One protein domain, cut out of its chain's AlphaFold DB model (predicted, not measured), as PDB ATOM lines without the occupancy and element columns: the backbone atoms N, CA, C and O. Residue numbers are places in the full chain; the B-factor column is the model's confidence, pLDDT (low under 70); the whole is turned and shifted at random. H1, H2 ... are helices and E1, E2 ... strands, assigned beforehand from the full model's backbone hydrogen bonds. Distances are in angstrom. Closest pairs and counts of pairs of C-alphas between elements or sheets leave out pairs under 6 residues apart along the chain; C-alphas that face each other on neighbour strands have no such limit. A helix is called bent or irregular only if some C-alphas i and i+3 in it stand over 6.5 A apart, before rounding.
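AT A GLANCE: This is residues 11 to 25, 43 to 64, 244 to 272, 294 to 395 and 417 to 429 of the 484 residues of an uncharacterized protein of Paragonimus westermani (UniProt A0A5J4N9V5). A twisted sheet of five strands has helices over one face, where H3, H4 and H6 form a bundle that runs broadly one way. H4 is at the heart of the model, with its residues 331 to 345 near the sheet, while H6 meets the sheet at edge strand E4 and H3 is beyond them, away from the sheet; H1, in the first printed piece, is off by itself. The printed part has 181 residues with six named helices and five named strands, in the order H1 H2 H3 E1 E2 E3 H4 H5 E4 H6 E5, and its class is mixed, helices and strands. The sheet runs E1 E2 E3 E5 E4, all antiparallel. The whole is compact, with a radius of gyration of the C-alphas of 17.3 A and spans of 49 by 42 by 31 A.

IN THESE COORDINATES: H1 is residues 20 to 25, 8.6 A long, beginning at C-alpha 20 (-43.897, -61.474, -7.299). H2 is residues 43 to 47, 6.6 A, and H3 is residues 49 to 64, 22.3 A. E1 is residues 244 to 246, 7.4 A; E2 is residues 265 to 270, 15.9 A; E3 is residues 295 to 300, 16.7 A. H4 is residues 326 to 345, 28.4 A, beginning at C-alpha 326 (-25.322, -57.730, -15.335). H5 is residues 349 to 352, 6.4 A, and E4 is residues 353 to 360, 19.9 A. H6 is residues 363 to 385, 30.8 A, and is only just irregular: C-alphas 376 and 379 are 6.7 A apart. E5 is residues 417 to 420, 10.0 A, ending at C-alpha 420 (-45.312, -34.510, -30.697).

HOW THE PARTS SIT: H3, H4 and H6 form a bundle, three helices that touch one another. H3 and H4 run the same way at a shallow tilt of 24 degrees, with the C-alphas of Val 53 and Arg 336 closest at 6.2 A. H4 and H6 touch at a steep tilt of 45 degrees, the same way, closest at Cys 331 and Ser 369, C-alphas 5.3 A apart. H3 and H6 touch at 35.4 degrees, only just steep, the same way, closest at Leu 54 and Gly 376, C-alphas 5.7 A apart. H4 and H6 on one face of the sheet make two layers, a sheet with helices over one face. H4 has a height over the sheet of 10.1 A and lies over E3, only just slantwise to it at 31 degrees on the local plane. H5, on the same face as H4, touches H4, with the C-alphas of Met 343 and Tyr 349 closest at 6.3 A. E3, H4, H5 and E4 form a split strand-helix-strand unit, two strands running the same way with E5 between them, and its crossover is right-handed. E1 and E2 are a hairpin, with N 246 and O 265 3.0 A apart. N 268 and O 297 of E2 and E3 are at 2.8 A, N 298 and O 418 of E3 and E5 at 2.9 A, and N 417 and O 355 of E5 and E4 at 2.8 A, each within hydrogen-bond range. H2 is close to H4 but not clearly touching, the C-alphas of Leu 46 and Leu 329 being 7.2 A apart. In H1, H2, H3 and H4 every O i to N i+4 pair is within hydrogen-bond range, and in H6 17 of 19 are; H5 is too short for such a pair, and its one O i to N i+3 pair is not within range.

THE WHOLE: The C-alphas farthest apart, those of Arg 272 and Asp 322, are 55.1 A apart. Four cuts leave gaps between C-alphas of 18.4 A from 25 to 43, 22.3 A from 64 to 244, 6.9 A from 272 to 294 and 15.8 A from 395 to 417. Of the links that are printed whole, E1 to E2 and E3 to H4 are long, with 18 and 25 residues. Mean pLDDT of the printed part is 74.2, and 68 residues are under 70, among them residues 11 to 25, 247 to 260 and 421 to 429.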
ATOM      1  N   LYS A  11     -56.071 -50.098 -11.580       46.50
ATOM      2  CA  LYS A  11     -56.674 -51.312 -11.030       46.50
ATOM      3  C   LYS A  11     -57.259 -50.999  -9.655       46.50
ATOM      4  O   LYS A  11     -56.580 -50.343  -8.851       46.50
ATOM      5  N   PRO A  12     -58.458 -51.519  -9.327       51.03
ATOM      6  CA  PRO A  12     -58.973 -51.452  -7.971       51.03
ATOM      7  C   PRO A  12     -57.883 -51.907  -6.990       51.03
ATOM      8  O   PRO A  12     -57.162 -52.860  -7.297       51.03
ATOM      9  N   PRO A  13     -57.741 -51.291  -5.802       55.41
ATOM     10  CA  PRO A  13     -56.669 -51.633  -4.863       55.41
ATOM     11  C   PRO A  13     -56.560 -53.130  -4.520       55.41
ATOM     12  O   PRO A  13     -55.485 -53.585  -4.137       55.41
ATOM     13  N   ALA A  14     -57.657 -53.884  -4.663       54.12
ATOM     14  CA  ALA A  14     -57.723 -55.333  -4.470       54.12
ATOM     15  C   ALA A  14     -57.034 -56.154  -5.583       54.12
ATOM     16  O   ALA A  14     -56.596 -57.270  -5.322       54.12
ATOM     17  N   ASP A  15     -56.900 -55.594  -6.788       55.38
ATOM     18  CA  ASP A  15     -56.342 -56.253  -7.979       55.38
ATOM     19  C   ASP A  15     -54.891 -55.820  -8.269       55.38
ATOM     20  O   ASP A  15     -54.246 -56.282  -9.221       55.38
ATOM     21  N   VAL A  16     -54.346 -54.927  -7.435       58.88
ATOM     22  CA  VAL A  16     -52.948 -54.496  -7.493       58.88
ATOM     23  C   VAL A  16     -52.055 -55.600  -6.931       58.88
ATOM     24  O   VAL A  16     -51.943 -55.774  -5.721       58.88
ATOM     25  N   CYS A  17     -51.366 -56.314  -7.822       55.59
ATOM     26  CA  CYS A  17     -50.272 -57.210  -7.442       55.59
ATOM     27  C   CYS A  17     -49.092 -56.391  -6.897       55.59
ATOM     28  O   CYS A  17     -48.465 -55.640  -7.652       55.59
ATOM     29  N   LYS A  18     -48.797 -56.556  -5.606       58.84
ATOM     30  CA  LYS A  18     -47.707 -55.901  -4.868       58.84
ATOM     31  C   LYS A  18     -46.484 -56.797  -4.708       58.84
ATOM     32  O   LYS A  18     -45.407 -56.296  -4.398       58.84
ATOM     33  N   THR A  19     -46.625 -58.108  -4.915       57.44
ATOM     34  CA  THR A  19     -45.510 -59.060  -4.809       57.44
ATOM     35  C   THR A  19     -45.378 -59.971  -6.031       57.44
ATOM     36  O   THR A  19     -46.352 -60.283  -6.718       57.44
ATOM     37  N   ALA A  20     -44.156 -60.455  -6.281       57.59
ATOM     38  CA  ALA A  20     -43.897 -61.474  -7.299       57.59
ATOM     39  C   ALA A  20     -44.712 -62.756  -7.038       57.59
ATOM     40  O   ALA A  20     -45.228 -63.374  -7.967       57.59
ATOM     41  N   SER A  21     -44.877 -63.132  -5.765       59.72
ATOM     42  CA  SER A  21     -45.674 -64.291  -5.349       59.72
ATOM     43  C   SER A  21     -47.151 -64.148  -5.718       59.72
ATOM     44  O   SER A  21     -47.742 -65.103  -6.219       59.72
ATOM     45  N   GLU A  22     -47.736 -62.962  -5.529       60.19
ATOM     46  CA  GLU A  22     -49.109 -62.662  -5.953       60.19
ATOM     47  C   GLU A  22     -49.250 -62.793  -7.470       60.19
ATOM     48  O   GLU A  22     -50.108 -63.546  -7.933       60.19
ATOM     49  N   LEU A  23     -48.354 -62.172  -8.246       58.09
ATOM     50  CA  LEU A  23     -48.367 -62.262  -9.709       58.09
ATOM     51  C   LEU A  23     -48.292 -63.722 -10.191       58.09
ATOM     52  O   LEU A  23     -49.081 -64.155 -11.033       58.09
ATOM     53  N   LEU A  24     -47.374 -64.508  -9.623       57.09
ATOM     54  CA  LEU A  24     -47.195 -65.918  -9.969       57.09
ATOM     55  C   LEU A  24     -48.380 -66.793  -9.523       57.09
ATOM     56  O   LEU A  24     -48.631 -67.838 -10.127       57.09
ATOM     57  N   SER A  25     -49.126 -66.387  -8.491       57.91
ATOM     58  CA  SER A  25     -50.316 -67.104  -8.016       57.91
ATOM     59  C   SER A  25     -51.525 -66.936  -8.944       57.91
ATOM     60  O   SER A  25     -52.220 -67.917  -9.217       57.91
ATOM     61  N   LEU A  43     -35.309 -65.396 -15.761       76.19
ATOM     62  CA  LEU A  43     -33.966 -65.729 -16.243       76.19
ATOM     63  C   LEU A  43     -33.957 -66.102 -17.735       76.19
ATOM     64  O   LEU A  43     -33.157 -65.563 -18.496       76.19
ATOM     65  N   GLU A  44     -34.888 -66.947 -18.185       77.88
ATOM     66  CA  GLU A  44     -35.025 -67.288 -19.611       77.88
ATOM     67  C   GLU A  44     -35.317 -66.050 -20.475       77.88
ATOM     68  O   GLU A  44     -34.804 -65.936 -21.587       77.88
ATOM     69  N   ARG A  45     -36.079 -65.071 -19.960       79.12
ATOM     70  CA  ARG A  45     -36.279 -63.786 -20.650       79.12
ATOM     71  C   ARG A  45     -35.013 -62.936 -20.724       79.12
ATOM     72  O   ARG A  45     -34.874 -62.183 -21.687       79.12
ATOM     73  N   LEU A  46     -34.125 -63.020 -19.734       85.00
ATOM     74  CA  LEU A  46     -32.858 -62.285 -19.737       85.00
ATOM     75  C   LEU A  46     -31.880 -62.844 -20.777       85.00
ATOM     76  O   LEU A  46     -31.217 -62.057 -21.446       85.00
ATOM     77  N   HIS A  47     -31.854 -64.165 -20.985       85.50
ATOM     78  CA  HIS A  47     -31.011 -64.797 -22.014       85.50
ATOM     79  C   HIS A  47     -31.282 -64.284 -23.429       85.50
ATOM     80  O   HIS A  47     -30.358 -64.110 -24.219       85.50
ATOM     81  N   ASP A  48     -32.547 -64.021 -23.736       86.00
ATOM     82  CA  ASP A  48     -32.989 -63.552 -25.046       86.00
ATOM     83  C   ASP A  48     -33.238 -62.039 -25.097       86.00
ATOM     84  O   ASP A  48     -33.766 -61.538 -26.094       86.00
ATOM     85  N   LEU A  49     -32.892 -61.299 -24.035       89.44
ATOM     86  CA  LEU A  49     -33.316 -59.913 -23.857       89.44
ATOM     87  C   LEU A  49     -32.896 -59.028 -25.026       89.44
ATOM     88  O   LEU A  49     -33.746 -58.377 -25.622       89.44
ATOM     89  N   GLU A  50     -31.611 -59.028 -25.373       91.75
ATOM     90  CA  GLU A  50     -31.084 -58.229 -26.480       91.75
ATOM     91  C   GLU A  50     -31.851 -58.505 -27.778       91.75
ATOM     92  O   GLU A  50     -32.381 -57.590 -28.409       91.75
ATOM     93  N   ARG A  51     -31.944 -59.782 -28.160       91.00
ATOM     94  CA  ARG A  51     -32.631 -60.209 -29.380       91.00
ATOM     95  C   ARG A  51     -34.087 -59.752 -29.368       91.00
ATOM     96  O   ARG A  51     -34.573 -59.232 -30.367       91.00
ATOM     97  N   LYS A  52     -34.771 -59.907 -28.232       89.69
ATOM     98  CA  LYS A  52     -36.171 -59.508 -28.061       89.69
ATOM     99  C   LYS A  52     -36.366 -58.002 -28.148       89.69
ATOM    100  O   LYS A  52     -37.327 -57.579 -28.775       89.69
ATOM    101  N   VAL A  53     -35.471 -57.205 -27.571       89.94
ATOM    102  CA  VAL A  53     -35.527 -55.741 -27.681       89.94
ATOM    103  C   VAL A  53     -35.327 -55.309 -29.131       89.94
ATOM    104  O   VAL A  53     -36.102 -54.504 -29.633       89.94
ATOM    105  N   LEU A  54     -34.342 -55.874 -29.831       90.81
ATOM    106  CA  LEU A  54     -34.100 -55.568 -31.245       90.81
ATOM    107  C   LEU A  54     -35.294 -55.948 -32.136       90.81
ATOM    108  O   LEU A  54     -35.643 -55.197 -33.049       90.81
ATOM    109  N   GLU A  55     -35.926 -57.095 -31.869       89.56
ATOM    110  CA  GLU A  55     -37.160 -57.528 -32.537       89.56
ATOM    111  C   GLU A  55     -38.319 -56.558 -32.268       89.56
ATOM    112  O   GLU A  55     -38.961 -56.129 -33.225       89.56
ATOM    113  N   GLU A  56     -38.559 -56.191 -31.001       87.81
ATOM    114  CA  GLU A  56     -39.599 -55.230 -30.591       87.81
ATOM    115  C   GLU A  56     -39.415 -53.897 -31.331       87.81
ATOM    116  O   GLU A  56     -40.294 -53.487 -32.088       87.81
ATOM    117  N   PHE A  57     -38.223 -53.298 -31.240       85.69
ATOM    118  CA  PHE A  57     -37.917 -52.039 -31.918       85.69
ATOM    119  C   PHE A  57     -38.106 -52.137 -33.431       85.69
ATOM    120  O   PHE A  57     -38.684 -51.236 -34.031       85.69
ATOM    121  N   SER A  58     -37.625 -53.211 -34.066       84.50
ATOM    122  CA  SER A  58     -37.727 -53.372 -35.521       84.50
ATOM    123  C   SER A  58     -39.177 -53.461 -35.991       84.50
ATOM    124  O   SER A  58     -39.534 -52.826 -36.983       84.50
ATOM    125  N   ILE A  59     -40.006 -54.245 -35.294       83.56
ATOM    126  CA  ILE A  59     -41.428 -54.420 -35.617       83.56
ATOM    127  C   ILE A  59     -42.163 -53.091 -35.449       83.56
ATOM    128  O   ILE A  59     -42.890 -52.666 -36.350       83.56
ATOM    129  N   ASP A  60     -41.924 -52.411 -34.332       78.88
ATOM    130  CA  ASP A  60     -42.610 -51.174 -33.989       78.88
ATOM    131  C   ASP A  60     -42.198 -50.036 -34.939       78.88
ATOM    132  O   ASP A  60     -43.059 -49.384 -35.533       78.88
ATOM    133  N   LEU A  61     -40.902 -49.872 -35.228       74.50
ATOM    134  CA  LEU A  61     -40.425 -48.902 -36.224       74.50
ATOM    135  C   LEU A  61     -40.961 -49.172 -37.635       74.50
ATOM    136  O   LEU A  61     -41.195 -48.225 -38.380       74.50
ATOM    137  N   GLN A  62     -41.160 -50.430 -38.037       72.31
ATOM    138  CA  GLN A  62     -41.775 -50.744 -39.333       72.31
ATOM    139  C   GLN A  62     -43.265 -50.389 -39.345       72.31
ATOM    140  O   GLN A  62     -43.729 -49.740 -40.285       72.31
ATOM    141  N   SER A  63     -43.992 -50.749 -38.285       69.19
ATOM    142  CA  SER A  63     -45.408 -50.413 -38.098       69.19
ATOM    143  C   SER A  63     -45.645 -48.897 -38.171       69.19
ATOM    144  O   SER A  63     -46.534 -48.434 -38.887       69.19
ATOM    145  N   ALA A  64     -44.767 -48.106 -37.545       63.50
ATOM    146  CA  ALA A  64     -44.797 -46.643 -37.552       63.50
ATOM    147  C   ALA A  64     -44.883 -46.009 -38.941       63.50
ATOM    148  O   ALA A  64     -45.593 -45.023 -39.156       63.50
ATOM    149  N   ASP A 244     -52.833 -35.457 -19.248       78.00
ATOM    150  CA  ASP A 244     -52.937 -36.915 -19.215       78.00
ATOM    151  C   ASP A 244     -51.607 -37.522 -18.759       78.00
ATOM    152  O   ASP A 244     -50.550 -36.907 -18.899       78.00
ATOM    153  N   GLY A 245     -51.612 -38.744 -18.237       75.25
ATOM    154  CA  GLY A 245     -50.374 -39.402 -17.835       75.25
ATOM    155  C   GLY A 245     -50.558 -40.860 -17.469       75.25
ATOM    156  O   GLY A 245     -51.674 -41.336 -17.278       75.25
ATOM    157  N   LEU A 246     -49.436 -41.569 -17.365       75.25
ATOM    158  CA  LEU A 246     -49.401 -42.968 -16.970       75.25
ATOM    159  C   LEU A 246     -48.843 -43.104 -15.556       75.25
ATOM    160  O   LEU A 246     -47.719 -42.684 -15.269       75.25
ATOM    161  N   HIS A 247     -49.604 -43.772 -14.696       68.69
ATOM    162  CA  HIS A 247     -49.191 -44.137 -13.348       68.69
ATOM    163  C   HIS A 247     -49.412 -45.648 -13.130       68.69
ATOM    164  O   HIS A 247     -50.476 -46.104 -12.721       68.69
ATOM    165  N   VAL A 248     -48.396 -46.458 -13.449       64.94
ATOM    166  CA  VAL A 248     -48.438 -47.927 -13.367       64.94
ATOM    167  C   VAL A 248     -48.217 -48.383 -11.931       64.94
ATOM    168  O   VAL A 248     -47.107 -48.290 -11.406       64.94
ATOM    169  N   ARG A 249     -49.263 -48.930 -11.308       62.19
ATOM    170  CA  ARG A 249     -49.260 -49.344  -9.890       62.19
ATOM    171  C   ARG A 249     -49.021 -50.834  -9.658       62.19
ATOM    172  O   ARG A 249     -48.725 -51.239  -8.540       62.19
ATOM    173  N   SER A 250     -49.190 -51.663 -10.685       52.78
ATOM    174  CA  SER A 250     -49.167 -53.124 -10.558       52.78
ATOM    175  C   SER A 250     -47.870 -53.705 -11.108       52.78
ATOM    176  O   SER A 250     -47.435 -53.327 -12.195       52.78
ATOM    177  N   ILE A 251     -47.286 -54.672 -10.392       58.72
ATOM    178  CA  ILE A 251     -46.186 -55.481 -10.928       58.72
ATOM    179  C   ILE A 251     -46.692 -56.244 -12.158       58.72
ATOM    180  O   ILE A 251     -47.766 -56.850 -12.137       58.72
ATOM    181  N   SER A 252     -45.912 -56.225 -13.235       55.09
ATOM    182  CA  SER A 252     -46.231 -56.909 -14.487       55.09
ATOM    183  C   SER A 252     -44.969 -57.490 -15.121       55.09
ATOM    184  O   SER A 252     -43.857 -57.183 -14.705       55.09
ATOM    185  N   HIS A 253     -45.135 -58.300 -16.165       57.22
ATOM    186  CA  HIS A 253     -44.023 -58.740 -17.017       57.22
ATOM    187  C   HIS A 253     -43.618 -57.691 -18.072       57.22
ATOM    188  O   HIS A 253     -42.727 -57.916 -18.898       57.22
ATOM    189  N   TRP A 254     -44.325 -56.560 -18.102       59.72
ATOM    190  CA  TRP A 254     -44.278 -55.601 -19.194       59.72
ATOM    191  C   TRP A 254     -43.454 -54.357 -18.838       59.72
ATOM    192  O   TRP A 254     -42.518 -54.031 -19.564       59.72
ATOM    193  N   ALA A 255     -43.713 -53.728 -17.695       63.16
ATOM    194  CA  ALA A 255     -42.908 -52.622 -17.177       63.16
ATOM    195  C   ALA A 255     -42.808 -52.678 -15.643       63.16
ATOM    196  O   ALA A 255     -43.697 -53.259 -15.002       63.16
ATOM    197  N   PRO A 256     -41.745 -52.098 -15.051       64.56
ATOM    198  CA  PRO A 256     -41.620 -51.987 -13.606       64.56
ATOM    199  C   PRO A 256     -42.789 -51.201 -13.005       64.56
ATOM    200  O   PRO A 256     -43.219 -50.181 -13.549       64.56
ATOM    201  N   ALA A 257     -43.284 -51.669 -11.861       65.44
ATOM    202  CA  ALA A 257     -44.273 -50.926 -11.093       65.44
ATOM    203  C   ALA A 257     -43.654 -49.648 -10.518       65.44
ATOM    204  O   ALA A 257     -42.468 -49.606 -10.181       65.44
ATOM    205  N   ASN A 258     -44.471 -48.614 -10.359       66.69
ATOM    206  CA  ASN A 258     -44.073 -47.434  -9.618       66.69
ATOM    207  C   ASN A 258     -43.815 -47.788  -8.139       66.69
ATOM    208  O   ASN A 258     -44.557 -48.563  -7.537       66.69
ATOM    209  N   ILE A 259     -42.764 -47.207  -7.560       65.25
ATOM    210  CA  ILE A 259     -42.327 -47.426  -6.172       65.25
ATOM    211  C   ILE A 259     -42.286 -46.140  -5.334       65.25
ATOM    212  O   ILE A 259     -41.795 -46.171  -4.209       65.25
ATOM    213  N   GLY A 260     -42.756 -45.006  -5.858       67.06
ATOM    214  CA  GLY A 260     -42.797 -43.745  -5.118       67.06
ATOM    215  C   GLY A 260     -43.813 -42.756  -5.681       67.06
ATOM    216  O   GLY A 260     -44.473 -43.024  -6.677       67.06
ATOM    217  N   SER A 261     -43.910 -41.586  -5.057       77.12
ATOM    218  CA  SER A 261     -44.866 -40.539  -5.435       77.12
ATOM    219  C   SER A 261     -44.460 -39.786  -6.702       77.12
ATOM    220  O   SER A 261     -44.029 -38.639  -6.655       77.12
ATOM    221  N   TYR A 262     -44.544 -40.460  -7.843       82.44
ATOM    222  CA  TYR A 262     -44.344 -39.908  -9.180       82.44
ATOM    223  C   TYR A 262     -45.199 -40.685 -10.186       82.44
ATOM    224  O   TYR A 262     -45.782 -41.712  -9.863       82.44
ATOM    225  N   CYS A 263     -45.342 -40.200 -11.409       84.44
ATOM    226  CA  CYS A 263     -45.987 -40.935 -12.503       84.44
ATOM    227  C   CYS A 263     -44.927 -41.307 -13.536       84.44
ATOM    228  O   CYS A 263     -43.931 -40.602 -13.682       84.44
ATOM    229  N   GLN A 264     -45.075 -42.417 -14.253       84.88
ATOM    230  CA  GLN A 264     -44.090 -42.793 -15.267       84.88
ATOM    231  C   GLN A 264     -44.057 -41.779 -16.405       84.88
ATOM    232  O   GLN A 264     -42.971 -41.507 -16.919       84.88
ATOM    233  N   THR A 265     -45.215 -41.223 -16.779       86.12
ATOM    234  CA  THR A 265     -45.334 -40.279 -17.892       86.12
ATOM    235  C   THR A 265     -46.384 -39.203 -17.627       86.12
ATOM    236  O   THR A 265     -47.393 -39.473 -16.977       86.12
ATOM    237  N   LEU A 266     -46.158 -37.997 -18.158       85.19
ATOM    238  CA  LEU A 266     -47.157 -36.924 -18.250       85.19
ATOM    239  C   LEU A 266     -47.121 -36.276 -19.625       85.19
ATOM    240  O   LEU A 266     -46.048 -35.978 -20.143       85.19
ATOM    241  N   HIS A 267     -48.299 -35.998 -20.162       84.00
ATOM    242  CA  HIS A 267     -48.545 -35.351 -21.439       84.00
ATOM    243  C   HIS A 267     -49.105 -33.958 -21.204       84.00
ATOM    244  O   HIS A 267     -50.249 -33.783 -20.789       84.00
ATOM    245  N   VAL A 268     -48.290 -32.952 -21.492       78.81
ATOM    246  CA  VAL A 268     -48.667 -31.551 -21.365       78.81
ATOM    247  C   VAL A 268     -49.104 -31.035 -22.738       78.81
ATOM    248  O   VAL A 268     -48.274 -30.972 -23.656       78.81
ATOM    249  N   PRO A 269     -50.386 -30.669 -22.917       74.38
ATOM    250  CA  PRO A 269     -50.846 -30.069 -24.157       74.38
ATOM    251  C   PRO A 269     -50.262 -28.662 -24.306       74.38
ATOM    252  O   PRO A 269     -50.401 -27.809 -23.429       74.38
ATOM    253  N   LEU A 270     -49.637 -28.397 -25.449       68.44
ATOM    254  CA  LEU A 270     -49.198 -27.062 -25.830       68.44
ATOM    255  C   LEU A 270     -50.355 -26.380 -26.564       68.44
ATOM    256  O   LEU A 270     -50.801 -26.831 -27.623       68.44
ATOM    257  N   LYS A 271     -50.890 -25.297 -25.988       62.91
ATOM    258  CA  LYS A 271     -52.001 -24.562 -26.608       62.91
ATOM    259  C   LYS A 271     -51.555 -23.924 -27.926       62.91
ATOM    260  O   LYS A 271     -50.576 -23.188 -27.970       62.91
ATOM    261  N   ARG A 272     -52.349 -24.145 -28.978       49.94
ATOM    262  CA  ARG A 272     -52.323 -23.342 -30.205       49.94
ATOM    263  C   ARG A 272     -53.123 -22.069 -29.978       49.94
ATOM    264  O   ARG A 272     -54.289 -22.145 -29.596       49.94
ATOM    265  N   ALA A 294     -53.415 -30.975 -31.409       57.47
ATOM    266  CA  ALA A 294     -52.595 -30.211 -30.456       57.47
ATOM    267  C   ALA A 294     -51.146 -30.730 -30.389       57.47
ATOM    268  O   ALA A 294     -50.909 -31.934 -30.353       57.47
ATOM    269  N   GLU A 295     -50.172 -29.817 -30.380       68.94
ATOM    270  CA  GLU A 295     -48.779 -30.170 -30.091       68.94
ATOM    271  C   GLU A 295     -48.654 -30.547 -28.609       68.94
ATOM    272  O   GLU A 295     -49.340 -29.974 -27.762       68.94
ATOM    273  N   ARG A 296     -47.818 -31.532 -28.278       74.94
ATOM    274  CA  ARG A 296     -47.704 -32.064 -26.911       74.94
ATOM    275  C   ARG A 296     -46.250 -32.231 -26.508       74.94
ATOM    276  O   ARG A 296     -45.439 -32.702 -27.306       74.94
ATOM    277  N   LEU A 297     -45.942 -31.892 -25.259       77.88
ATOM    278  CA  LEU A 297     -44.695 -32.291 -24.611       77.88
ATOM    279  C   LEU A 297     -44.978 -33.420 -23.636       77.88
ATOM    280  O   LEU A 297     -45.837 -33.295 -22.767       77.88
ATOM    281  N   SER A 298     -44.236 -34.508 -23.775       81.31
ATOM    282  CA  SER A 298     -44.392 -35.680 -22.923       81.31
ATOM    283  C   SER A 298     -43.144 -35.845 -22.073       81.31
ATOM    284  O   SER A 298     -42.051 -36.018 -22.612       81.31
ATOM    285  N   PHE A 299     -43.301 -35.806 -20.758       84.81
ATOM    286  CA  PHE A 299     -42.229 -36.036 -19.797       84.81
ATOM    287  C   PHE A 299     -42.267 -37.484 -19.337       84.81
ATOM    288  O   PHE A 299     -43.340 -38.013 -19.057       84.81
ATOM    289  N   PHE A 300     -41.100 -38.111 -19.235       88.88
ATOM    290  CA  PHE A 300     -40.949 -39.458 -18.702       88.88
ATOM    291  C   PHE A 300     -40.090 -39.389 -17.447       88.88
ATOM    292  O   PHE A 300     -39.034 -38.752 -17.434       88.88
ATOM    293  N   SER A 301     -40.544 -40.053 -16.391       91.62
ATOM    294  CA  SER A 301     -39.742 -40.249 -15.187       91.62
ATOM    295  C   SER A 301     -38.521 -41.106 -15.477       91.62
ATOM    296  O   SER A 301     -38.497 -41.867 -16.449       91.62
ATOM    297  N   GLY A 302     -37.523 -41.005 -14.608       92.44
ATOM    298  CA  GLY A 302     -36.309 -41.793 -14.725       92.44
ATOM    299  C   GLY A 302     -36.597 -43.295 -14.659       92.44
ATOM    300  O   GLY A 302     -37.330 -43.779 -13.794       92.44
ATOM    301  N   GLN A 303     -36.078 -44.027 -15.640       93.38
ATOM    302  CA  GLN A 303     -36.216 -45.472 -15.767       93.38
ATOM    303  C   GLN A 303     -34.892 -46.132 -15.421       93.38
ATOM    304  O   GLN A 303     -33.863 -45.721 -15.941       93.38
ATOM    305  N   ILE A 304     -34.914 -47.194 -14.617       94.56
ATOM    306  CA  ILE A 304     -33.747 -48.041 -14.324       94.56
ATOM    307  C   ILE A 304     -33.994 -49.475 -14.797       94.56
ATOM    308  O   ILE A 304     -35.139 -49.910 -14.933       94.56
ATOM    309  N   GLY A 305     -32.923 -50.232 -15.040       92.94
ATOM    310  CA  GLY A 305     -32.967 -51.576 -15.626       92.94
ATOM    311  C   GLY A 305     -33.454 -52.685 -14.689       92.94
ATOM    312  O   GLY A 305     -32.743 -53.664 -14.488       92.94
ATOM    313  N   LEU A 306     -34.642 -52.546 -14.095       90.12
ATOM    314  CA  LEU A 306     -35.233 -53.563 -13.219       90.12
ATOM    315  C   LEU A 306     -35.784 -54.742 -14.013       90.12
ATOM    316  O   LEU A 306     -36.329 -54.570 -15.102       90.12
ATOM    317  N   ILE A 307     -35.726 -55.931 -13.418       87.00
ATOM    318  CA  ILE A 307     -36.525 -57.077 -13.848       87.00
ATOM    319  C   ILE A 307     -37.970 -56.803 -13.391       87.00
ATOM    320  O   ILE A 307     -38.204 -56.816 -12.178       87.00
ATOM    321  N   PRO A 308     -38.930 -56.522 -14.297       79.94
ATOM    322  CA  PRO A 308     -40.251 -56.002 -13.930       79.94
ATOM    323  C   PRO A 308     -40.997 -56.837 -12.890       79.94
ATOM    324  O   PRO A 308     -41.595 -56.293 -11.971       79.94
ATOM    325  N   GLU A 309     -40.913 -58.162 -12.996       73.06
ATOM    326  CA  GLU A 309     -41.653 -59.098 -12.148       73.06
ATOM    327  C   GLU A 309     -41.063 -59.221 -10.743       73.06
ATOM    328  O   GLU A 309     -41.748 -59.663  -9.822       73.06
ATOM    329  N   LEU A 310     -39.784 -58.875 -10.594       79.81
ATOM    330  CA  LEU A 310     -39.028 -59.044  -9.357       79.81
ATOM    331  C   LEU A 310     -38.723 -57.711  -8.670       79.81
ATOM    332  O   LEU A 310     -38.438 -57.703  -7.479       79.81
ATOM    333  N   MET A 311     -38.777 -56.588  -9.397       82.12
ATOM    334  CA  MET A 311     -38.441 -55.250  -8.893       82.12
ATOM    335  C   MET A 311     -37.022 -55.151  -8.296       82.12
ATOM    336  O   MET A 311     -36.741 -54.321  -7.419       82.12
ATOM    337  N   ILE A 312     -36.114 -55.982  -8.813       86.62
ATOM    338  CA  ILE A 312     -34.683 -56.020  -8.489       86.62
ATOM    339  C   ILE A 312     -33.851 -55.789  -9.750       86.62
ATOM    340  O   ILE A 312     -34.310 -56.039 -10.868       86.62
ATOM    341  N   LEU A 313     -32.626 -55.306  -9.563       90.00
ATOM    342  CA  LEU A 313     -31.654 -55.190 -10.643       90.00
ATOM    343  C   LEU A 313     -31.064 -56.571 -10.970       90.00
ATOM    344  O   LEU A 313     -30.914 -57.398 -10.065       90.00
ATOM    345  N   PRO A 314     -30.675 -56.821 -12.229       87.69
ATOM    346  CA  PRO A 314     -29.737 -57.884 -12.554       87.69
ATOM    347  C   PRO A 314     -28.456 -57.701 -11.728       87.69
ATOM    348  O   PRO A 314     -27.764 -56.691 -11.864       87.69
ATOM    349  N   VAL A 315     -28.162 -58.671 -10.862       80.12
ATOM    350  CA  VAL A 315     -26.904 -58.769 -10.107       80.12
ATOM    351  C   VAL A 315     -26.220 -60.088 -10.440       80.12
ATOM    352  O   VAL A 315     -26.894 -61.048 -10.806       80.12
ATOM    353  N   VAL A 316     -24.895 -60.138 -10.294       61.91
ATOM    354  CA  VAL A 316     -24.054 -61.287 -10.682       61.91
ATOM    355  C   VAL A 316     -24.590 -62.618 -10.132       61.91
ATOM    356  O   VAL A 316     -24.655 -63.592 -10.871       61.91
ATOM    357  N   ASP A 317     -25.088 -62.643  -8.892       60.84
ATOM    358  CA  ASP A 317     -25.613 -63.864  -8.260       60.84
ATOM    359  C   ASP A 317     -26.904 -64.402  -8.905       60.84
ATOM    360  O   ASP A 317     -27.143 -65.608  -8.919       60.84
ATOM    361  N   ILE A 318     -27.748 -63.523  -9.461       61.25
ATOM    362  CA  ILE A 318     -28.948 -63.914 -10.229       61.25
ATOM    363  C   ILE A 318     -28.545 -64.420 -11.618       61.25
ATOM    364  O   ILE A 318     -29.239 -65.226 -12.234       61.25
ATOM    365  N   VAL A 319     -27.414 -63.922 -12.103       59.91
ATOM    366  CA  VAL A 319     -26.919 -64.045 -13.466       59.91
ATOM    367  C   VAL A 319     -25.748 -65.039 -13.499       59.91
ATOM    368  O   VAL A 319     -24.836 -64.880 -14.289       59.91
ATOM    369  N   ALA A 320     -25.754 -66.077 -12.652       56.91
ATOM    370  CA  ALA A 320     -24.657 -67.047 -12.467       56.91
ATOM    371  C   ALA A 320     -24.286 -67.904 -13.713       56.91
ATOM    372  O   ALA A 320     -23.664 -68.957 -13.586       56.91
ATOM    373  N   ASP A 321     -24.684 -67.475 -14.909       61.34
ATOM    374  CA  ASP A 321     -24.231 -67.948 -16.211       61.34
ATOM    375  C   ASP A 321     -23.163 -66.980 -16.758       61.34
ATOM    376  O   ASP A 321     -23.439 -65.799 -16.980       61.34
ATOM    377  N   ASP A 322     -21.963 -67.499 -17.039       60.66
ATOM    378  CA  ASP A 322     -20.793 -66.770 -17.563       60.66
ATOM    379  C   ASP A 322     -21.055 -65.970 -18.861       60.66
ATOM    380  O   ASP A 322     -20.197 -65.212 -19.319       60.66
ATOM    381  N   LYS A 323     -22.216 -66.151 -19.502       66.56
ATOM    382  CA  LYS A 323     -22.598 -65.474 -20.749       66.56
ATOM    383  C   LYS A 323     -23.378 -64.179 -20.565       66.56
ATOM    384  O   LYS A 323     -23.591 -63.478 -21.554       66.56
ATOM    385  N   LEU A 324     -23.854 -63.879 -19.361       74.50
ATOM    386  CA  LEU A 324     -24.709 -62.725 -19.119       74.50
ATOM    387  C   LEU A 324     -23.977 -61.679 -18.272       74.50
ATOM    388  O   LEU A 324     -23.615 -61.913 -17.125       74.50
ATOM    389  N   ASP A 325     -23.789 -60.490 -18.837       88.00
ATOM    390  CA  ASP A 325     -23.217 -59.363 -18.106       88.00
ATOM    391  C   ASP A 325     -24.342 -58.542 -17.452       88.00
ATOM    392  O   ASP A 325     -25.222 -58.005 -18.130       88.00
ATOM    393  N   ALA A 326     -24.318 -58.447 -16.120       90.06
ATOM    394  CA  ALA A 326     -25.322 -57.730 -15.335       90.06
ATOM    395  C   ALA A 326     -25.473 -56.256 -15.756       90.06
ATOM    396  O   ALA A 326     -26.587 -55.726 -15.742       90.06
ATOM    397  N   LEU A 327     -24.383 -55.600 -16.168       92.44
ATOM    398  CA  LEU A 327     -24.413 -54.211 -16.619       92.44
ATOM    399  C   LEU A 327     -25.079 -54.075 -17.992       92.44
ATOM    400  O   LEU A 327     -25.906 -53.180 -18.192       92.44
ATOM    401  N   ASP A 328     -24.784 -54.989 -18.919       93.06
ATOM    402  CA  ASP A 328     -25.452 -55.019 -20.225       93.06
ATOM    403  C   ASP A 328     -26.946 -55.317 -20.062       93.06
ATOM    404  O   ASP A 328     -27.774 -54.679 -20.712       93.06
ATOM    405  N   LEU A 329     -27.312 -56.226 -19.151       93.25
ATOM    406  CA  LEU A 329     -28.711 -56.507 -18.829       93.25
ATOM    407  C   LEU A 329     -29.429 -55.272 -18.284       93.25
ATOM    408  O   LEU A 329     -30.534 -54.976 -18.738       93.25
ATOM    409  N   GLN A 330     -28.815 -54.523 -17.362       95.06
ATOM    410  CA  GLN A 330     -29.386 -53.264 -16.875       95.06
ATOM    411  C   GLN A 330     -29.596 -52.264 -18.019       95.06
ATOM    412  O   GLN A 330     -30.678 -51.683 -18.124       95.06
ATOM    413  N   CYS A 331     -28.613 -52.110 -18.912       95.69
ATOM    414  CA  CYS A 331     -28.688 -51.210 -20.065       95.69
ATOM    415  C   CYS A 331     -29.763 -51.619 -21.088       95.69
ATOM    416  O   CYS A 331     -30.477 -50.764 -21.615       95.69
ATOM    417  N   TRP A 332     -29.916 -52.913 -21.370       94.88
ATOM    418  CA  TRP A 332     -30.963 -53.407 -22.265       94.88
ATOM    419  C   TRP A 332     -32.357 -53.305 -21.643       94.88
ATOM    420  O   TRP A 332     -33.302 -52.912 -22.328       94.88
ATOM    421  N   LEU A 333     -32.496 -53.633 -20.354       94.50
ATOM    422  CA  LEU A 333     -33.773 -53.544 -19.643       94.50
ATOM    423  C   LEU A 333     -34.271 -52.106 -19.594       94.50
ATOM    424  O   LEU A 333     -35.419 -51.864 -19.954       94.50
ATOM    425  N   VAL A 334     -33.420 -51.151 -19.207       94.50
ATOM    426  CA  VAL A 334     -33.834 -49.745 -19.126       94.50
ATOM    427  C   VAL A 334     -34.277 -49.207 -20.486       94.50
ATOM    428  O   VAL A 334     -35.325 -48.574 -20.580       94.50
ATOM    429  N   LEU A 335     -33.549 -49.542 -21.558       93.19
ATOM    430  CA  LEU A 335     -33.916 -49.132 -22.911       93.19
ATOM    431  C   LEU A 335     -35.257 -49.738 -23.346       93.19
ATOM    432  O   LEU A 335     -36.079 -49.056 -23.959       93.19
ATOM    433  N   ARG A 336     -35.506 -51.005 -22.995       91.38
ATOM    434  CA  ARG A 336     -36.790 -51.668 -23.246       91.38
ATOM    435  C   ARG A 336     -37.931 -51.014 -22.474       91.38
ATOM    436  O   ARG A 336     -39.000 -50.828 -23.047       91.38
ATOM    437  N   HIS A 337     -37.720 -50.652 -21.207       89.81
ATOM    438  CA  HIS A 337     -38.733 -49.977 -20.385       89.81
ATOM    439  C   HIS A 337     -39.092 -48.619 -20.971       89.81
ATOM    440  O   HIS A 337     -40.269 -48.337 -21.172       89.81
ATOM    441  N   CYS A 338     -38.080 -47.829 -21.337       88.88
ATOM    442  CA  CYS A 338     -38.259 -46.585 -22.075       88.88
ATOM    443  C   CYS A 338     -39.090 -46.799 -23.344       88.88
ATOM    444  O   CYS A 338     -40.113 -46.147 -23.516       88.88
ATOM    445  N   HIS A 339     -38.706 -47.751 -24.198       86.50
ATOM    446  CA  HIS A 339     -39.435 -48.046 -25.431       86.50
ATOM    447  C   HIS A 339     -40.898 -48.408 -25.184       86.50
ATOM    448  O   HIS A 339     -41.785 -47.867 -25.831       86.50
ATOM    449  N   ARG A 340     -41.160 -49.286 -24.221       84.81
ATOM    450  CA  ARG A 340     -42.511 -49.730 -23.877       84.81
ATOM    451  C   ARG A 340     -43.383 -48.590 -23.366       84.81
ATOM    452  O   ARG A 340     -44.515 -48.451 -23.817       84.81
ATOM    453  N   LEU A 341     -42.845 -47.743 -22.487       80.25
ATOM    454  CA  LEU A 341     -43.544 -46.544 -22.026       80.25
ATOM    455  C   LEU A 341     -43.852 -45.599 -23.189       80.25
ATOM    456  O   LEU A 341     -44.973 -45.112 -23.284       80.25
ATOM    457  N   LEU A 342     -42.894 -45.379 -24.096       79.06
ATOM    458  CA  LEU A 342     -43.111 -44.573 -25.300       79.06
ATOM    459  C   LEU A 342     -44.243 -45.133 -26.163       79.06
ATOM    460  O   LEU A 342     -45.090 -44.369 -26.608       79.06
ATOM    461  N   MET A 343     -44.278 -46.455 -26.358       75.81
ATOM    462  CA  MET A 343     -45.286 -47.123 -27.182       75.81
ATOM    463  C   MET A 343     -46.712 -46.991 -26.634       75.81
ATOM    464  O   MET A 343     -47.653 -46.977 -27.421       75.81
ATOM    465  N   LEU A 344     -46.883 -46.867 -25.314       69.75
ATOM    466  CA  LEU A 344     -48.189 -46.548 -24.724       69.75
ATOM    467  C   LEU A 344     -48.528 -45.063 -24.823       69.75
ATOM    468  O   LEU A 344     -49.682 -44.692 -25.000       69.75
ATOM    469  N   ALA A 345     -47.516 -44.221 -24.646       64.31
ATOM    470  CA  ALA A 345     -47.676 -42.795 -24.437       64.31
ATOM    471  C   ALA A 345     -47.808 -42.010 -25.757       64.31
ATOM    472  O   ALA A 345     -48.389 -40.927 -25.776       64.31
ATOM    473  N   SER A 346     -47.251 -42.510 -26.866       62.72
ATOM    474  CA  SER A 346     -47.309 -41.812 -28.151       62.72
ATOM    475  C   SER A 346     -47.294 -42.750 -29.367       62.72
ATOM    476  O   SER A 346     -46.363 -43.544 -29.522       62.72
ATOM    477  N   PRO A 347     -48.242 -42.605 -30.315       53.16
ATOM    478  CA  PRO A 347     -48.268 -43.388 -31.551       53.16
ATOM    479  C   PRO A 347     -47.208 -42.958 -32.581       53.16
ATOM    480  O   PRO A 347     -47.096 -43.582 -33.632       53.16
ATOM    481  N   SER A 348     -46.454 -41.887 -32.326       56.34
ATOM    482  CA  SER A 348     -45.391 -41.353 -33.195       56.34
ATOM    483  C   SER A 348     -43.983 -41.839 -32.822       56.34
ATOM    484  O   SER A 348     -43.003 -41.360 -33.388       56.34
ATOM    485  N   TYR A 349     -43.879 -42.865 -31.967       68.12
ATOM    486  CA  TYR A 349     -42.647 -43.615 -31.691       68.12
ATOM    487  C   TYR A 349     -41.484 -42.723 -31.203       68.12
ATOM    488  O   TYR A 349     -41.657 -41.604 -30.727       68.12
ATOM    489  N   TRP A 350     -40.263 -43.237 -31.319       74.25
ATOM    490  CA  TRP A 350     -39.018 -42.538 -31.017       74.25
ATOM    491  C   TRP A 350     -38.687 -41.368 -31.965       74.25
ATOM    492  O   TRP A 350     -37.741 -40.634 -31.693       74.25
ATOM    493  N   SER A 351     -39.417 -41.177 -33.072       69.31
ATOM    494  CA  SER A 351     -39.210 -40.025 -33.972       69.31
ATOM    495  C   SER A 351     -39.515 -38.685 -33.307       69.31
ATOM    496  O   SER A 351     -38.937 -37.677 -33.697       69.31
ATOM    497  N   ASP A 352     -40.360 -38.688 -32.277       72.75
ATOM    498  CA  ASP A 352     -40.698 -37.499 -31.491       72.75
ATOM    499  C   ASP A 352     -39.724 -37.269 -30.325       72.75
ATOM    500  O   ASP A 352     -39.980 -36.429 -29.458       72.75
ATOM    501  N   LEU A 353     -38.616 -38.022 -30.255       76.12
ATOM    502  CA  LEU A 353     -37.613 -37.839 -29.212       76.12
ATOM    503  C   LEU A 353     -36.995 -36.448 -29.322       76.12
ATOM    504  O   LEU A 353     -36.207 -36.180 -30.225       76.12
ATOM    505  N   PHE A 354     -37.323 -35.586 -28.360       73.12
ATOM    506  CA  PHE A 354     -36.769 -34.243 -28.285       73.12
ATOM    507  C   PHE A 354     -35.422 -34.258 -27.566       73.12
ATOM    508  O   PHE A 354     -34.412 -33.824 -28.116       73.12
ATOM    509  N   VAL A 355     -35.388 -34.817 -26.356       74.94
ATOM    510  CA  VAL A 355     -34.150 -35.014 -25.602       74.94
ATOM    511  C   VAL A 355     -34.247 -36.262 -24.737       74.94
ATOM    512  O   VAL A 355     -35.293 -36.574 -24.166       74.94
ATOM    513  N   ALA A 356     -33.134 -36.975 -24.632       81.31
ATOM    514  CA  ALA A 356     -32.918 -38.022 -23.656       81.31
ATOM    515  C   ALA A 356     -31.763 -37.636 -22.733       81.31
ATOM    516  O   ALA A 356     -30.786 -37.025 -23.165       81.31
ATOM    517  N   VAL A 357     -31.845 -38.048 -21.474       85.81
ATOM    518  CA  VAL A 357     -30.746 -37.947 -20.516       85.81
ATOM    519  C   VAL A 357     -30.454 -39.342 -19.990       85.81
ATOM    520  O   VAL A 357     -31.326 -39.988 -19.413       85.81
ATOM    521  N   CYS A 358     -29.236 -39.814 -20.226       90.31
ATOM    522  CA  CYS A 358     -28.712 -41.044 -19.665       90.31
ATOM    523  C   CYS A 358     -27.780 -40.694 -18.509       90.31
ATOM    524  O   CYS A 358     -26.698 -40.137 -18.709       90.31
ATOM    525  N   TYR A 359     -28.205 -41.043 -17.304       90.12
ATOM    526  CA  TYR A 359     -27.396 -40.979 -16.101       90.12
ATOM    527  C   TYR A 359     -26.697 -42.321 -15.909       90.12
ATOM    528  O   TYR A 359     -27.322 -43.370 -16.048       90.12
ATOM    529  N   GLY A 360     -25.413 -42.315 -15.569       88.00
ATOM    530  CA  GLY A 360     -24.686 -43.528 -15.217       88.00
ATOM    531  C   GLY A 360     -23.724 -43.294 -14.067       88.00
ATOM    532  O   GLY A 360     -23.250 -42.181 -13.874       88.00
ATOM    533  N   THR A 361     -23.435 -44.340 -13.299       86.69
ATOM    534  CA  THR A 361     -22.564 -44.260 -12.107       86.69
ATOM    535  C   THR A 361     -21.088 -44.514 -12.412       86.69
ATOM    536  O   THR A 361     -20.215 -44.332 -11.563       86.69
ATOM    537  N   SER A 362     -20.777 -44.910 -13.647       82.12
ATOM    538  CA  SER A 362     -19.409 -45.115 -14.112       82.12
ATOM    539  C   SER A 362     -19.260 -44.842 -15.603       82.12
ATOM    540  O   SER A 362     -20.224 -44.841 -16.375       82.12
ATOM    541  N   GLN A 363     -18.007 -44.678 -16.018       80.81
ATOM    542  CA  GLN A 363     -17.646 -44.567 -17.422       80.81
ATOM    543  C   GLN A 363     -18.031 -45.828 -18.224       80.81
ATOM    544  O   GLN A 363     -18.531 -45.726 -19.342       80.81
ATOM    545  N   ASP A 364     -17.842 -47.022 -17.666       83.06
ATOM    546  CA  ASP A 364     -18.205 -48.266 -18.356       83.06
ATOM    547  C   ASP A 364     -19.724 -48.352 -18.588       83.06
ATOM    548  O   ASP A 364     -20.182 -48.633 -19.697       83.06
ATOM    549  N   ALA A 365     -20.516 -47.991 -17.572       86.00
ATOM    550  CA  ALA A 365     -21.974 -47.985 -17.642       86.00
ATOM    551  C   ALA A 365     -22.510 -47.090 -18.769       86.00
ATOM    552  O   ALA A 365     -23.299 -47.530 -19.606       86.00
ATOM    553  N   LEU A 366     -22.027 -45.852 -18.849       83.62
ATOM    554  CA  LEU A 366     -22.425 -44.906 -19.891       83.62
ATOM    555  C   LEU A 366     -21.932 -45.329 -21.289       83.62
ATOM    556  O   LEU A 366     -22.679 -45.206 -22.259       83.62
ATOM    557  N   GLN A 367     -20.714 -45.872 -21.422       84.31
ATOM    558  CA  GLN A 367     -20.212 -46.376 -22.712       84.31
ATOM    559  C   GLN A 367     -21.048 -47.542 -23.239       84.31
ATOM    560  O   GLN A 367     -21.417 -47.561 -24.419       84.31
ATOM    561  N   ARG A 368     -21.373 -48.504 -22.370       89.94
ATOM    562  CA  ARG A 368     -22.233 -49.640 -22.716       89.94
ATOM    563  C   ARG A 368     -23.639 -49.185 -23.053       89.94
ATOM    564  O   ARG A 368     -24.160 -49.584 -24.092       89.94
ATOM    565  N   SER A 369     -24.210 -48.282 -22.258       92.81
ATOM    566  CA  SER A 369     -25.535 -47.726 -22.525       92.81
ATOM    567  C   SER A 369     -25.588 -46.993 -23.865       92.81
ATOM    568  O   SER A 369     -26.502 -47.217 -24.655       92.81
ATOM    569  N   ARG A 370     -24.546 -46.225 -24.207       91.44
ATOM    570  CA  ARG A 370     -24.398 -45.592 -25.525       91.44
ATOM    571  C   ARG A 370     -24.321 -46.593 -26.662       91.44
ATOM    572  O   ARG A 370     -25.012 -46.424 -27.664       91.44
ATOM    573  N   LYS A 371     -23.513 -47.643 -26.519       89.88
ATOM    574  CA  LYS A 371     -23.401 -48.706 -27.524       89.88
ATOM    575  C   LYS A 371     -24.733 -49.438 -27.720       89.88
ATOM    576  O   LYS A 371     -25.121 -49.698 -28.858       89.88
ATOM    577  N   ILE A 372     -25.434 -49.733 -26.628       94.00
ATOM    578  CA  ILE A 372     -26.737 -50.404 -26.628       94.00
ATOM    579  C   ILE A 372     -27.815 -49.507 -27.239       94.00
ATOM    580  O   ILE A 372     -28.533 -49.970 -28.115       94.00
ATOM    581  N   PHE A 373     -27.880 -48.220 -26.889       91.62
ATOM    582  CA  PHE A 373     -28.799 -47.267 -27.517       91.62
ATOM    583  C   PHE A 373     -28.508 -47.096 -29.013       91.62
ATOM    584  O   PHE A 373     -29.422 -47.127 -29.836       91.62
ATOM    585  N   HIS A 374     -27.233 -46.982 -29.400       89.06
ATOM    586  CA  HIS A 374     -26.857 -46.903 -30.810       89.06
ATOM    587  C   HIS A 374     -27.350 -48.128 -31.581       89.06
ATOM    588  O   HIS A 374     -28.022 -47.994 -32.597       89.06
ATOM    589  N   ARG A 375     -27.050 -49.326 -31.074       90.56
ATOM    590  CA  ARG A 375     -27.408 -50.590 -31.719       90.56
ATOM    591  C   ARG A 375     -28.915 -50.848 -31.710       90.56
ATOM    592  O   ARG A 375     -29.462 -51.291 -32.714       90.56
ATOM    593  N   GLY A 376     -29.555 -50.602 -30.572       85.81
ATOM    594  CA  GLY A 376     -30.962 -50.880 -30.313       85.81
ATOM    595  C   GLY A 376     -31.909 -49.899 -30.984       85.81
ATOM    596  O   GLY A 376     -32.995 -50.291 -31.381       85.81
ATOM    597  N   PHE A 377     -31.489 -48.646 -31.155       85.69
ATOM    598  CA  PHE A 377     -32.330 -47.603 -31.723       85.69
ATOM    599  C   PHE A 377     -31.740 -47.001 -32.996       85.69
ATOM    600  O   PHE A 377     -32.337 -47.123 -34.063       85.69
ATOM    601  N   CYS A 378     -30.561 -46.377 -32.913       82.81
ATOM    602  CA  CYS A 378     -30.017 -45.600 -34.030       82.81
ATOM    603  C   CYS A 378     -29.794 -46.467 -35.273       82.81
ATOM    604  O   CYS A 378     -30.218 -46.094 -36.359       82.81
ATOM    605  N   SER A 379     -29.162 -47.634 -35.129       85.00
ATOM    606  CA  SER A 379     -28.890 -48.541 -36.248       85.00
ATOM    607  C   SER A 379     -30.175 -49.037 -36.913       85.00
ATOM    608  O   SER A 379     -30.230 -49.106 -38.139       85.00
ATOM    609  N   ILE A 380     -31.215 -49.335 -36.126       81.56
ATOM    610  CA  ILE A 380     -32.520 -49.767 -36.647       81.56
ATOM    611  C   ILE A 380     -33.217 -48.605 -37.359       81.56
ATOM    612  O   ILE A 380     -33.714 -48.778 -38.470       81.56
ATOM    613  N   LEU A 381     -33.199 -47.409 -36.765       77.56
ATOM    614  CA  LEU A 381     -33.756 -46.203 -37.369       77.56
ATOM    615  C   LEU A 381     -33.051 -45.857 -38.687       77.56
ATOM    616  O   LEU A 381     -33.726 -45.633 -39.682       77.56
ATOM    617  N   PHE A 382     -31.717 -45.861 -38.740       75.88
ATOM    618  CA  PHE A 382     -30.969 -45.569 -39.968       75.88
ATOM    619  C   PHE A 382     -31.214 -46.610 -41.061       75.88
ATOM    620  O   PHE A 382     -31.459 -46.244 -42.211       75.88
ATOM    621  N   ALA A 383     -31.206 -47.899 -40.701       72.31
ATOM    622  CA  ALA A 383     -31.539 -48.976 -41.630       72.31
ATOM    623  C   ALA A 383     -32.975 -48.853 -42.152       72.31
ATOM    624  O   ALA A 383     -33.251 -49.195 -43.301       72.31
ATOM    625  N   ALA A 384     -33.891 -48.339 -41.330       66.19
ATOM    626  CA  ALA A 384     -35.224 -48.013 -41.780       66.19
ATOM    627  C   ALA A 384     -35.178 -46.813 -42.740       66.19
ATOM    628  O   ALA A 384     -35.580 -46.949 -43.895       66.19
ATOM    629  N   VAL A 385     -34.711 -45.645 -42.298       64.69
ATOM    630  CA  VAL A 385     -35.005 -44.336 -42.905       64.69
ATOM    631  C   VAL A 385     -34.334 -44.099 -44.272       64.69
ATOM    632  O   VAL A 385     -34.835 -43.261 -45.013       64.69
ATOM    633  N   ASN A 386     -33.331 -44.886 -44.698       57.19
ATOM    634  CA  ASN A 386     -32.633 -44.724 -45.998       57.19
ATOM    635  C   ASN A 386     -32.124 -43.292 -46.258       57.19
ATOM    636  O   ASN A 386     -31.847 -42.918 -47.398       57.19
ATOM    637  N   ASP A 387     -32.015 -42.483 -45.212       51.88
ATOM    638  CA  ASP A 387     -31.584 -41.106 -45.313       51.88
ATOM    639  C   ASP A 387     -30.110 -41.062 -44.934       51.88
ATOM    640  O   ASP A 387     -29.711 -41.559 -43.879       51.88
ATOM    641  N   GLY A 388     -29.289 -40.488 -45.810       50.47
ATOM    642  CA  GLY A 388     -27.841 -40.339 -45.636       50.47
ATOM    643  C   GLY A 388     -27.457 -39.342 -44.538       50.47
ATOM    644  O   GLY A 388     -26.353 -38.801 -44.563       50.47
ATOM    645  N   SER A 389     -28.377 -39.073 -43.608       54.50
ATOM    646  CA  SER A 389     -28.189 -38.277 -42.404       54.50
ATOM    647  C   SER A 389     -26.979 -38.794 -41.627       54.50
ATOM    648  O   SER A 389     -26.938 -39.936 -41.167       54.50
ATOM    649  N   SER A 390     -25.966 -37.939 -41.495       53.47
ATOM    650  CA  SER A 390     -24.694 -38.266 -40.849       53.47
ATOM    651  C   SER A 390     -24.736 -38.193 -39.320       53.47
ATOM    652  O   SER A 390     -23.743 -38.538 -38.679       53.47
ATOM    653  N   ASN A 391     -25.837 -37.724 -38.719       66.81
ATOM    654  CA  ASN A 391     -25.865 -37.375 -37.297       66.81
ATOM    655  C   ASN A 391     -26.641 -38.406 -36.477       66.81
ATOM    656  O   ASN A 391     -27.869 -38.457 -36.490       66.81
ATOM    657  N   CYS A 392     -25.903 -39.217 -35.726       75.12
ATOM    658  CA  CYS A 392     -26.455 -40.214 -34.822       75.12
ATOM    659  C   CYS A 392     -27.238 -39.573 -33.663       75.12
ATOM    660  O   CYS A 392     -26.738 -38.647 -33.030       75.12
ATOM    661  N   HIS A 393     -28.416 -40.113 -33.311       78.62
ATOM    662  CA  HIS A 393     -29.190 -39.631 -32.154       78.62
ATOM    663  C   HIS A 393     -28.414 -39.722 -30.834       78.62
ATOM    664  O   HIS A 393     -28.644 -38.902 -29.951       78.62
ATOM    665  N   CYS A 394     -27.457 -40.652 -30.716       78.06
ATOM    666  CA  CYS A 394     -26.529 -40.711 -29.580       78.06
ATOM    667  C   CYS A 394     -25.796 -39.390 -29.321       78.06
ATOM    668  O   CYS A 394     -25.429 -39.131 -28.179       78.06
ATOM    669  N   ASP A 395     -25.531 -38.628 -30.384       71.75
ATOM    670  CA  ASP A 395     -24.756 -37.388 -30.356       71.75
ATOM    671  C   ASP A 395     -25.648 -36.152 -30.435       71.75
ATOM    672  O   ASP A 395     -25.301 -35.114 -29.887       71.75
ATOM    673  N   ILE A 417     -37.810 -36.889 -22.879       81.38
ATOM    674  CA  ILE A 417     -38.792 -35.863 -23.203       81.38
ATOM    675  C   ILE A 417     -39.124 -36.015 -24.683       81.38
ATOM    676  O   ILE A 417     -38.230 -35.996 -25.535       81.38
ATOM    677  N   LEU A 418     -40.410 -36.170 -24.984       77.81
ATOM    678  CA  LEU A 418     -40.898 -36.180 -26.357       77.81
ATOM    679  C   LEU A 418     -41.594 -34.878 -26.699       77.81
ATOM    680  O   LEU A 418     -42.201 -34.234 -25.843       77.81
ATOM    681  N   ARG A 419     -41.575 -34.566 -27.988       75.25
ATOM    682  CA  ARG A 419     -42.323 -33.472 -28.581       75.25
ATOM    683  C   ARG A 419     -43.110 -33.996 -29.772       75.25
ATOM    684  O   ARG A 419     -42.529 -34.283 -30.813       75.25
ATOM    685  N   SER A 420     -44.426 -34.086 -29.616       71.19
ATOM    686  CA  SER A 420     -45.312 -34.510 -30.697       71.19
ATOM    687  C   SER A 420     -45.890 -33.313 -31.425       71.19
ATOM    688  O   SER A 420     -46.606 -32.523 -30.815       71.19
ATOM    689  N   SER A 421     -45.591 -33.183 -32.723       59.41
ATOM    690  CA  SER A 421     -46.158 -32.155 -33.604       59.41
ATOM    691  C   SER A 421     -47.170 -32.769 -34.571       59.41
ATOM    692  O   SER A 421     -46.868 -33.722 -35.287       59.41
ATOM    693  N   SER A 422     -48.365 -32.179 -34.662       47.44
ATOM    694  CA  SER A 422     -49.369 -32.567 -35.666       47.44
ATOM    695  C   SER A 422     -49.075 -32.018 -37.071       47.44
ATOM    696  O   SER A 422     -49.740 -32.403 -38.030       47.44
ATOM    697  N   ALA A 423     -48.057 -31.164 -37.222       41.91
ATOM    698  CA  ALA A 423     -47.499 -30.788 -38.513       41.91
ATOM    699  C   ALA A 423     -46.134 -31.461 -38.670       41.91
ATOM    700  O   ALA A 423     -45.191 -31.122 -37.950       41.91
ATOM    701  N   SER A 424     -46.015 -32.383 -39.629       38.28
ATOM    702  CA  SER A 424     -44.736 -32.908 -40.110       38.28
ATOM    703  C   SER A 424     -43.919 -31.765 -40.722       38.28
ATOM    704  O   SER A 424     -43.888 -31.530 -41.926       38.28
ATOM    705  N   THR A 425     -43.278 -31.000 -39.848       35.47
ATOM    706  CA  THR A 425     -42.239 -30.045 -40.192       35.47
ATOM    707  C   THR A 425     -40.943 -30.648 -39.707       35.47
ATOM    708  O   THR A 425     -40.633 -30.648 -38.522       35.47
ATOM    709  N   THR A 426     -40.181 -31.175 -40.655       33.62
ATOM    710  CA  THR A 426     -38.752 -31.455 -40.542       33.62
ATOM    711  C   THR A 426     -37.971 -30.147 -40.392       33.62
ATOM    712  O   THR A 426     -37.070 -29.842 -41.165       33.62
ATOM    713  N   THR A 427     -38.288 -29.338 -39.385       33.59
ATOM    714  CA  THR A 427     -37.250 -28.529 -38.756       33.59
ATOM    715  C   THR A 427     -36.702 -29.402 -37.645       33.59
ATOM    716  O   THR A 427     -37.200 -29.370 -36.523       33.59
ATOM    717  N   ASN A 428     -35.718 -30.238 -37.999       36.81
ATOM    718  CA  ASN A 428     -34.799 -30.860 -37.052       36.81
ATOM    719  C   ASN A 428     -34.082 -29.727 -36.307       36.81
ATOM    720  O   ASN A 428     -32.944 -29.391 -36.628       36.81
ATOM    721  N   VAL A 429     -34.758 -29.085 -35.355       38.53
ATOM    722  CA  VAL A 429     -34.084 -28.255 -34.365       38.53
ATOM    723  C   VAL A 429     -33.481 -29.254 -33.396       38.53
ATOM    724  O   VAL A 429     -34.084 -29.620 -32.390       38.53
TER     725      VAL A 429